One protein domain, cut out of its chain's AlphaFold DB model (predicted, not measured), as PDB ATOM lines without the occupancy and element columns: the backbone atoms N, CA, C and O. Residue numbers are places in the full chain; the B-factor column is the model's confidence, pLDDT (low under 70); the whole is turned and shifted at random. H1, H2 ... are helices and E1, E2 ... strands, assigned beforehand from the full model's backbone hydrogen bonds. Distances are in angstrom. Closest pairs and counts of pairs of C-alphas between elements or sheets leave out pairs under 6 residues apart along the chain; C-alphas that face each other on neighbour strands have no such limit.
ATOM      1  N   GLU A 188     135.109 181.455 221.438       71.00
ATOM      2  CA  GLU A 188     133.991 180.662 220.938       71.00
ATOM      3  C   GLU A 188     134.074 180.513 219.408       71.00
ATOM      4  O   GLU A 188     134.863 181.172 218.716       71.00
ATOM      5  N   LYS A 189     133.252 179.621 218.844       72.19
ATOM      6  CA  LYS A 189     133.128 179.509 217.387       72.19
ATOM      7  C   LYS A 189     132.726 180.866 216.812       72.19
ATOM      8  O   LYS A 189     131.585 181.287 216.925       72.19
ATOM      9  N   THR A 190     133.670 181.508 216.142       73.00
ATOM     10  CA  THR A 190     133.410 182.690 215.314       73.00
ATOM     11  C   THR A 190     132.487 182.333 214.136       73.00
ATOM     12  O   THR A 190     132.304 181.149 213.835       73.00
ATOM     13  N   ASP A 191     131.994 183.341 213.405       68.88
ATOM     14  CA  ASP A 191     131.077 183.244 212.247       68.88
ATOM     15  C   ASP A 191     131.657 182.526 210.999       68.88
ATOM     16  O   ASP A 191     131.510 182.958 209.854       68.88
ATOM     17  N   GLY A 192     132.401 181.437 211.181       71.56
ATOM     18  CA  GLY A 192     132.978 180.610 210.124       71.56
ATOM     19  C   GLY A 192     134.260 181.167 209.497       71.56
ATOM     20  O   GLY A 192     134.916 180.462 208.717       71.56
ATOM     21  N   ASN A 193     134.664 182.384 209.864       84.06
ATOM     22  CA  ASN A 193     135.777 183.109 209.263       84.06
ATOM     23  C   ASN A 193     137.036 183.097 210.130       84.06
ATOM     24  O   ASN A 193     136.973 183.109 211.348       84.06
ATOM     25  N   ILE A 194     138.197 183.108 209.476       91.38
ATOM     26  CA  ILE A 194     139.473 183.361 210.152       91.38
ATOM     27  C   ILE A 194     139.599 184.869 210.381       91.38
ATOM     28  O   ILE A 194     139.252 185.657 209.492       91.38
ATOM     29  N   GLN A 195     140.110 185.253 211.547       92.75
ATOM     30  CA  GLN A 195     140.349 186.642 211.942       92.75
ATOM     31  C   GLN A 195     141.819 186.853 212.327       92.75
ATOM     32  O   GLN A 195     142.516 185.912 212.713       92.75
ATOM     33  N   LYS A 196     142.291 188.096 212.215       92.56
ATOM     34  CA  LYS A 196     143.596 188.527 212.731       92.56
ATOM     35  C   LYS A 196     143.416 189.054 214.147       92.56
ATOM     36  O   LYS A 196     142.655 189.996 214.355       92.56
ATOM     37  N   LEU A 197     144.149 188.485 215.093       91.25
ATOM     38  CA  LEU A 197     144.234 188.996 216.451       91.25
ATOM     39  C   LEU A 197     145.469 189.887 216.569       91.25
ATOM     40  O   LEU A 197     146.606 189.409 216.514       91.25
ATOM     41  N   CYS A 198     145.243 191.191 216.698       88.62
ATOM     42  CA  CYS A 198     146.323 192.146 216.901       88.62
ATOM     43  C   CYS A 198     146.952 191.943 218.285       88.62
ATOM     44  O   CYS A 198     146.289 191.510 219.224       88.62
ATOM     45  N   PHE A 199     148.222 192.316 218.451       83.88
ATOM     46  CA  PHE A 199     148.857 192.320 219.771       83.88
ATOM     47  C   PHE A 199     148.188 193.293 220.754       83.88
ATOM     48  O   PHE A 199     148.390 193.153 221.955       83.88
ATOM     49  N   CYS A 200     147.423 194.282 220.273       80.38
ATOM     50  CA  CYS A 200     146.598 195.148 221.118       80.38
ATOM     51  C   CYS A 200     145.306 194.469 221.593       80.38
ATOM     52  O   CYS A 200     144.538 195.102 222.302       80.38
ATOM     53  N   SER A 201     145.108 193.196 221.231       83.25
ATOM     54  CA  SER A 201     143.979 192.335 221.612       83.25
ATOM     55  C   SER A 201     142.705 192.541 220.796       83.25
ATOM     56  O   SER A 201     141.715 191.846 220.992       83.25
ATOM     57  N   THR A 202     142.752 193.418 219.798       86.25
ATOM     58  CA  THR A 202     141.631 193.664 218.891       86.25
ATOM     59  C   THR A 202     141.558 192.600 217.800       86.25
ATOM     60  O   THR A 202     142.551 192.309 217.119       86.25
ATOM     61  N   LEU A 203     140.360 192.049 217.591       90.38
ATOM     62  CA  LEU A 203     140.045 191.177 216.461       90.38
ATOM     63  C   LEU A 203     139.772 191.993 215.198       90.38
ATOM     64  O   LEU A 203     139.064 192.994 215.215       90.38
ATOM     65  N   ASN A 204     140.328 191.539 214.081       92.44
ATOM     66  CA  ASN A 204     140.214 192.199 212.789       92.44
ATOM     67  C   ASN A 204     139.862 191.177 211.707       92.44
ATOM     68  O   ASN A 204     140.224 189.998 211.790       92.44
ATOM     69  N   ASP A 205     139.195 191.630 210.646       92.00
ATOM     70  CA  ASP A 205     138.984 190.789 209.472       92.00
ATOM     71  C   ASP A 205     140.332 190.383 208.849       92.00
ATOM     72  O   ASP A 205     141.290 191.155 208.829       92.00
ATOM     73  N   VAL A 206     140.419 189.173 208.294       91.19
ATOM     74  CA  VAL A 206     141.642 188.700 207.624       91.19
ATOM     75  C   VAL A 206     142.079 189.587 206.449       91.19
ATOM     76  O   VAL A 206     143.249 189.594 206.070       91.19
ATOM     77  N   THR A 207     141.152 190.344 205.867       91.38
ATOM     78  CA  THR A 207     141.405 191.276 204.762       91.38
ATOM     79  C   THR A 207     141.751 192.690 205.231       91.38
ATOM     80  O   THR A 207     142.009 193.549 204.392       91.38
ATOM     81  N   ALA A 208     141.775 192.942 206.544       92.69
ATOM     82  CA  ALA A 208     142.174 194.226 207.095       92.69
ATOM     83  C   ALA A 208     143.677 194.462 206.893       92.69
ATOM     84  O   ALA A 208     144.505 193.610 207.245       92.69
ATOM     85  N   ASP A 209     144.007 195.631 206.344       93.50
ATOM     86  CA  ASP A 209     145.380 196.117 206.186       93.50
ATOM     87  C   ASP A 209     145.898 196.792 207.461       93.50
ATOM     88  O   ASP A 209     147.097 196.773 207.700       93.50
ATOM     89  N   PHE A 210     145.008 197.340 208.294       95.69
ATOM     90  CA  PHE A 210     145.340 198.011 209.552       95.69
ATOM     91  C   PHE A 210     144.423 197.539 210.675       95.69
ATOM     92  O   PHE A 210     143.284 197.136 210.424       95.69
ATOM     93  N   CYS A 211     144.911 197.592 211.913       93.81
ATOM     94  CA  CYS A 211     144.082 197.316 213.074       93.81
ATOM     95  C   CYS A 211     143.052 198.430 213.262       93.81
ATOM     96  O   CYS A 211     143.419 199.601 213.287       93.81
ATOM     97  N   VAL A 212     141.781 198.059 213.426       93.88
ATOM     98  CA  VAL A 212     140.676 199.018 213.593       93.88
ATOM     99  C   VAL A 212     140.807 199.875 214.854       93.88
ATOM    100  O   VAL A 212     140.277 200.977 214.895       93.88
ATOM    101  N   ASP A 213     141.530 199.381 215.855       91.25
ATOM    102  CA  ASP A 213     141.695 200.050 217.142       91.25
ATOM    103  C   ASP A 213     143.031 200.807 217.220       91.25
ATOM    104  O   ASP A 213     143.057 202.031 217.270       91.25
ATOM    105  N   CYS A 214     144.166 200.103 217.130       87.69
ATOM    106  CA  CYS A 214     145.481 200.738 217.291       87.69
ATOM    107  C   CYS A 214     146.124 201.253 215.990       87.69
ATOM    108  O   CYS A 214     147.226 201.799 216.026       87.69
ATOM    109  N   GLY A 215     145.495 201.044 214.828       92.00
ATOM    110  CA  GLY A 215     145.976 201.545 213.535       92.00
ATOM    111  C   GLY A 215     147.230 200.865 212.968       92.00
ATOM    112  O   GLY A 215     147.693 201.256 211.898       92.00
ATOM    113  N   ILE A 216     147.797 199.852 213.635       91.31
ATOM    114  CA  ILE A 216     149.026 199.202 213.153       91.31
ATOM    115  C   ILE A 216     148.789 198.388 211.873       91.31
ATOM    116  O   ILE A 216     147.735 197.769 211.728       91.31
ATOM    117  N   ASP A 217     149.766 198.355 210.961       93.06
ATOM    118  CA  ASP A 217     149.705 197.558 209.724       93.06
ATOM    119  C   ASP A 217     149.628 196.054 210.056       93.06
ATOM    120  O   ASP A 217     150.482 195.516 210.751       93.06
ATOM    121  N   LEU A 218     148.596 195.368 209.567       92.00
ATOM    122  CA  LEU A 218     148.299 193.954 209.806       92.00
ATOM    123  C   LEU A 218     148.655 193.046 208.618       92.00
ATOM    124  O   LEU A 218     148.188 191.903 208.552       92.00
ATOM    125  N   LYS A 219     149.422 193.505 207.628       87.94
ATOM    126  CA  LYS A 219     149.849 192.653 206.502       87.94
ATOM    127  C   LYS A 219     150.782 191.540 206.969       87.94
ATOM    128  O   LYS A 219     150.721 190.440 206.426       87.94
ATOM    129  N   VAL A 258     142.911 183.833 214.699       92.06
ATOM    130  CA  VAL A 258     141.801 183.089 215.295       92.06
ATOM    131  C   VAL A 258     141.185 182.246 214.199       92.06
ATOM    132  O   VAL A 258     140.695 182.761 213.190       92.06
ATOM    133  N   CYS A 259     141.272 180.929 214.360       91.81
ATOM    134  CA  CYS A 259     140.596 179.999 213.476       91.81
ATOM    135  C   CYS A 259     139.084 180.155 213.631       91.81
ATOM    136  O   CYS A 259     138.586 180.488 214.699       91.81
ATOM    137  N   SER A 260     138.331 179.786 212.599       90.88
ATOM    138  CA  SER A 260     136.871 179.797 212.666       90.88
ATOM    139  C   SER A 260     136.283 178.959 213.810       90.88
ATOM    140  O   SER A 260     135.147 179.167 214.212       90.88
ATOM    141  N   CYS A 261     137.025 177.946 214.272       86.81
ATOM    142  CA  CYS A 261     136.636 177.111 215.408       86.81
ATOM    143  C   CYS A 261     136.952 177.753 216.768       86.81
ATOM    144  O   CYS A 261     136.816 177.073 217.778       86.81
ATOM    145  N   GLY A 262     137.439 178.995 216.782       87.00
ATOM    146  CA  GLY A 262     137.809 179.735 217.984       87.00
ATOM    147  C   GLY A 262     139.258 179.543 218.441       87.00
ATOM    148  O   GLY A 262     139.799 180.371 219.167       87.00
ATOM    149  N   LYS A 263     139.951 178.495 217.966       87.12
ATOM    150  CA  LYS A 263     141.356 178.236 218.331       87.12
ATOM    151  C   LYS A 263     142.262 179.398 217.907       87.12
ATOM    152  O   LYS A 263     142.347 179.698 216.712       87.12
ATOM    153  N   ILE A 264     142.997 179.967 218.863       88.12
ATOM    154  CA  ILE A 264     144.102 180.892 218.585       88.12
ATOM    155  C   ILE A 264     145.308 180.091 218.092       88.12
ATOM    156  O   ILE A 264     145.673 179.069 218.676       88.12
ATOM    157  N   VAL A 265     145.913 180.542 216.998       89.00
ATOM    158  CA  VAL A 265     147.060 179.897 216.350       89.00
ATOM    159  C   VAL A 265     148.105 180.928 215.921       89.00
ATOM    160  O   VAL A 265     147.806 182.118 215.792       89.00
ATOM    161  N   ASP A 266     149.337 180.473 215.691       89.81
ATOM    162  CA  ASP A 266     150.405 181.325 215.164       89.81
ATOM    163  C   ASP A 266     150.103 181.822 213.745       89.81
ATOM    164  O   ASP A 266     149.293 181.253 213.010       89.81
ATOM    165  N   TYR A 267     150.750 182.922 213.363       86.25
ATOM    166  CA  TYR A 267     150.470 183.624 212.110       86.25
ATOM    167  C   TYR A 267     150.828 182.808 210.854       86.25
ATOM    168  O   TYR A 267     150.292 183.046 209.773       86.25
ATOM    169  N   ASP A 268     151.732 181.840 210.987       86.81
ATOM    170  CA  ASP A 268     152.334 181.061 209.908       86.81
ATOM    171  C   ASP A 268     151.870 179.597 209.849       86.81
ATOM    172  O   ASP A 268     152.298 178.862 208.946       86.81
ATOM    173  N   VAL A 269     150.958 179.177 210.736       91.12
ATOM    174  CA  VAL A 269     150.443 177.801 210.732       91.12
ATOM    175  C   VAL A 269     149.723 177.482 209.425       91.12
ATOM    176  O   VAL A 269     148.994 178.298 208.853       91.12
ATOM    177  N   GLU A 270     149.901 176.258 208.935       94.44
ATOM    178  CA  GLU A 270     149.181 175.798 207.750       94.44
ATOM    179  C   GLU A 270     147.802 175.228 208.096       94.44
ATOM    180  O   GLU A 270     146.820 175.543 207.422       94.44
ATOM    181  N   PHE A 271     147.707 174.449 209.175       94.94
ATOM    182  CA  PHE A 271     146.478 173.799 209.621       94.94
ATOM    183  C   PHE A 271     146.155 174.169 211.066       94.94
ATOM    184  O   PHE A 271     147.041 174.276 211.911       94.94
ATOM    185  N   CYS A 272     144.868 174.340 211.363       91.12
ATOM    186  CA  CYS A 272     144.407 174.492 212.732       91.12
ATOM    187  C   CYS A 272     144.572 173.157 213.477       91.12
ATOM    188  O   CYS A 272     143.953 172.177 213.054       91.12
ATOM    189  N   PRO A 273     145.305 173.109 214.602       87.31
ATOM    190  CA  PRO A 273     145.509 171.868 215.349       87.31
ATOM    191  C   PRO A 273     144.221 171.346 216.000       87.31
ATOM    192  O   PRO A 273     144.124 170.164 216.287       87.31
ATOM    193  N   ASN A 274     143.219 172.210 216.206       88.19
ATOM    194  CA  ASN A 274     141.951 171.820 216.825       88.19
ATOM    195  C   ASN A 274     140.957 171.198 215.831       88.19
ATOM    196  O   ASN A 274     140.303 170.212 216.133       88.19
ATOM    197  N   CYS A 275     140.803 171.786 214.637       89.75
ATOM    198  CA  CYS A 275     139.744 171.380 213.700       89.75
ATOM    199  C   CYS A 275     140.250 170.961 212.312       89.75
ATOM    200  O   CYS A 275     139.447 170.803 211.395       89.75
ATOM    201  N   GLY A 276     141.568 170.892 212.101       92.00
ATOM    202  CA  GLY A 276     142.183 170.489 210.830       92.00
ATOM    203  C   GLY A 276     141.969 171.455 209.657       92.00
ATOM    204  O   GLY A 276     142.364 171.158 208.530       92.00
ATOM    205  N   LYS A 277     141.346 172.623 209.872       92.19
ATOM    206  CA  LYS A 277     141.104 173.602 208.800       92.19
ATOM    207  C   LYS A 277     142.438 174.118 208.258       92.19
ATOM    208  O   LYS A 277     143.261 174.596 209.031       92.19
ATOM    209  N   ASN A 278     142.617 174.097 206.935       94.94
ATOM    210  CA  ASN A 278     143.769 174.727 206.289       94.94
ATOM    211  C   ASN A 278     143.628 176.262 206.344       94.94
ATOM    212  O   ASN A 278     142.816 176.854 205.622       94.94
ATOM    213  N   ILE A 279     144.400 176.884 207.232       93.62
ATOM    214  CA  ILE A 279     144.366 178.311 207.559       93.62
ATOM    215  C   ILE A 279     144.822 179.133 206.355       93.62
ATOM    216  O   ILE A 279     144.050 179.950 205.848       93.62
ATOM    217  N   LYS A 280     146.015 178.851 205.815       90.44
ATOM    218  CA  LYS A 280     146.594 179.594 204.680       90.44
ATOM    219  C   LYS A 280     145.668 179.615 203.465       90.44
ATOM    220  O   LYS A 280     145.418 180.673 202.883       90.44
ATOM    221  N   LYS A 281     145.096 178.466 203.091       91.69
ATOM    222  CA  LYS A 281     144.168 178.355 201.955       91.69
ATOM    223  C   LYS A 281     142.894 179.167 202.184       91.69
ATOM    224  O   LYS A 281     142.436 179.848 201.265       91.69
ATOM    225  N   ALA A 282     142.324 179.110 203.386       90.31
ATOM    226  CA  ALA A 282     141.109 179.844 203.722       90.31
ATOM    227  C   ALA A 282     141.335 181.368 203.734       90.31
ATOM    228  O   ALA A 282     140.532 182.099 203.150       90.31
ATOM    229  N   MET A 283     142.453 181.837 204.299       89.94
ATOM    230  CA  MET A 283     142.839 183.254 204.261       89.94
ATOM    231  C   MET A 283     143.015 183.742 202.817       89.94
ATOM    232  O   MET A 283     142.374 184.709 202.404       89.94
ATOM    233  N   ASN A 284     143.804 183.020 202.012       89.25
ATOM    234  CA  ASN A 284     144.064 183.372 200.613       89.25
ATOM    235  C   ASN A 284     142.783 183.420 199.775       89.25
ATOM    236  O   ASN A 284     142.620 184.309 198.939       89.25
ATOM    237  N   ARG A 285     141.848 182.487 200.001       89.19
ATOM    238  CA  ARG A 285     140.544 182.492 199.329       89.19
ATOM    239  C   ARG A 285     139.756 183.762 199.658       89.19
ATOM    240  O   ARG A 285     139.219 184.385 198.745       89.19
ATOM    241  N   LYS A 286     139.711 184.161 200.932       86.81
ATOM    242  CA  LYS A 286     138.971 185.350 201.380       86.81
ATOM    243  C   LYS A 286     139.600 186.651 200.864       86.81
ATOM    244  O   LYS A 286     138.877 187.515 200.378       86.81
ATOM    245  N   ILE A 287     140.931 186.746 200.860       85.56
ATOM    246  CA  ILE A 287     141.662 187.887 200.282       85.56
ATOM    247  C   ILE A 287     141.377 188.012 198.777       85.56
ATOM    248  O   ILE A 287     141.027 189.092 198.303       85.56
ATOM    249  N   LYS A 288     141.444 186.905 198.022       88.44
ATOM    250  CA  LYS A 288     141.125 186.901 196.583       88.44
ATOM    251  C   LYS A 288     139.688 187.347 196.303       88.44
ATOM    252  O   LYS A 288     139.477 188.162 195.411       88.44
ATOM    253  N   LEU A 289     138.716 186.845 197.069       86.00
ATOM    254  CA  LEU A 289     137.305 187.233 196.939       86.00
ATOM    255  C   LEU A 289     137.089 188.726 197.228       86.00
ATOM    256  O   LEU A 289     136.383 189.397 196.479       86.00
ATOM    257  N   SER A 290     137.733 189.259 198.270       84.56
ATOM    258  CA  SER A 290     137.673 190.687 198.604       84.56
ATOM    259  C   SER A 290     138.255 191.560 197.488       84.56
ATOM    260  O   SER A 290     137.618 192.519 197.050       84.56
ATOM    261  N   ASN A 291     139.418 191.181 196.949       83.44
ATOM    262  CA  ASN A 291     140.057 191.904 195.849       83.44
ATOM    263  C   ASN A 291     139.222 191.868 194.562       83.44
ATOM    264  O   ASN A 291     139.079 192.897 193.902       83.44
ATOM    265  N   ALA A 292     138.618 190.722 194.233       80.50
ATOM    266  CA  ALA A 292     137.698 190.612 193.102       80.50
ATOM    267  C   ALA A 292     136.474 191.528 193.280       80.50
ATOM    268  O   ALA A 292     136.120 192.267 192.364       80.50
ATOM    269  N   GLY A 293     135.878 191.555 194.478       77.75
ATOM    270  CA  GLY A 293     134.754 192.443 194.789       77.75
ATOM    271  C   GLY A 293     135.108 193.932 194.700       77.75
ATOM    272  O   GLY A 293     134.313 194.720 194.184       77.75
ATOM    273  N   ARG A 294     136.306 194.328 195.154       77.62
ATOM    274  CA  ARG A 294     136.819 195.704 194.999       77.62
ATOM    275  C   ARG A 294     137.026 196.067 193.526       77.62
ATOM    276  O   ARG A 294     136.611 197.145 193.117       77.62
ATOM    277  N   SER A 295     137.608 195.161 192.737       73.94
ATOM    278  CA  SER A 295     137.826 195.359 191.298       73.94
ATOM    279  C   SER A 295     136.509 195.606 190.557       73.94
ATOM    280  O   SER A 295     136.377 196.597 189.849       73.94
ATOM    281  N   ILE A 296     135.490 194.782 190.816       71.75
ATOM    282  CA  ILE A 296     134.160 194.932 190.210       71.75
ATOM    283  C   ILE A 296     133.537 196.290 190.565       71.75
ATOM    284  O   ILE A 296     133.076 196.995 189.674       71.75
ATOM    285  N   ARG A 297     133.565 196.714 191.838       71.75
ATOM    286  CA  ARG A 297     133.026 198.035 192.229       71.75
ATOM    287  C   ARG A 297     133.721 199.204 191.539       71.75
ATOM    288  O   ARG A 297     133.067 200.209 191.292       71.75
ATOM    289  N   ASN A 298     135.015 199.084 191.258       67.69
ATOM    290  CA  ASN A 298     135.775 200.126 190.569       67.69
ATOM    291  C   ASN A 298     135.478 200.180 189.063       67.69
ATOM    292  O   ASN A 298     135.727 201.208 188.454       67.69
ATOM    293  N   VAL A 299     134.954 199.103 188.469       68.75
ATOM    294  CA  VAL A 299     134.498 199.077 187.066       68.75
ATOM    295  C   VAL A 299     133.104 199.702 186.912       68.75
ATOM    296  O   VAL A 299     132.781 200.226 185.853       68.75
ATOM    297  N   PHE A 300     132.278 199.656 187.960       60.47
ATOM    298  CA  PHE A 300     130.914 200.207 187.976       60.47
ATOM    299  C   PHE A 300     130.806 201.588 188.657       60.47
ATOM    300  O   PHE A 300     129.701 202.020 188.991       60.47
ATOM    301  N   ARG A 301     131.935 202.261 188.892       50.66
ATOM    302  CA  ARG A 301     132.026 203.660 189.336       50.66
ATOM    303  C   ARG A 301     132.583 204.511 188.209       50.66
ATOM    304  O   ARG A 301     132.141 205.673 188.124       50.66
TER     305      ARG A 301
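This is residues 188 to 219 and 258 to 301 of the 301 residues of an uncharacterized protein of Methanobrevibacter smithii (strain ATCC 35061 / DSM 861 / OCM 144 / PS) (UniProt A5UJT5). The domain has little regular structure: a small body rich in loops holds the short hairpin E1 and E2, and one long helix, H1, runs out of it, so that residues 292 to 301 stick out. The 76 printed residues hold E1, E2 and H1 in that order, an antiparallel sheet E1 - E2 and a mixed class, with 27 residues in named elements. The whole is only just compact, close to loose, with a radius of gyration of the C-alphas of 13.5 A, and spans 43 by 28 by 21 A.

E1, residues 195 to 197, begins at C-alpha 195 (140.349, 186.642, 211.942) and is 6.4 A long. E2, residues 203 to 205, is 7.1 A long. H1, residues 279 to 299, is 30.8 A long and ends at C-alpha 299 (134.498, 199.077, 187.066).

E1 and E2 form a hairpin over a tight link, antiparallel at 144 degrees. N 196 and O 204 are within hydrogen-bond range at 2.8 A. E1 and H1 are apart. In H1 every O i to N i+4 pair is within hydrogen-bond range.

Residues 220 to 257 are not printed, and C-alphas 219 and 258 are 15.3 A apart. Residues 191 and 298 to 301 have pLDDT under 70.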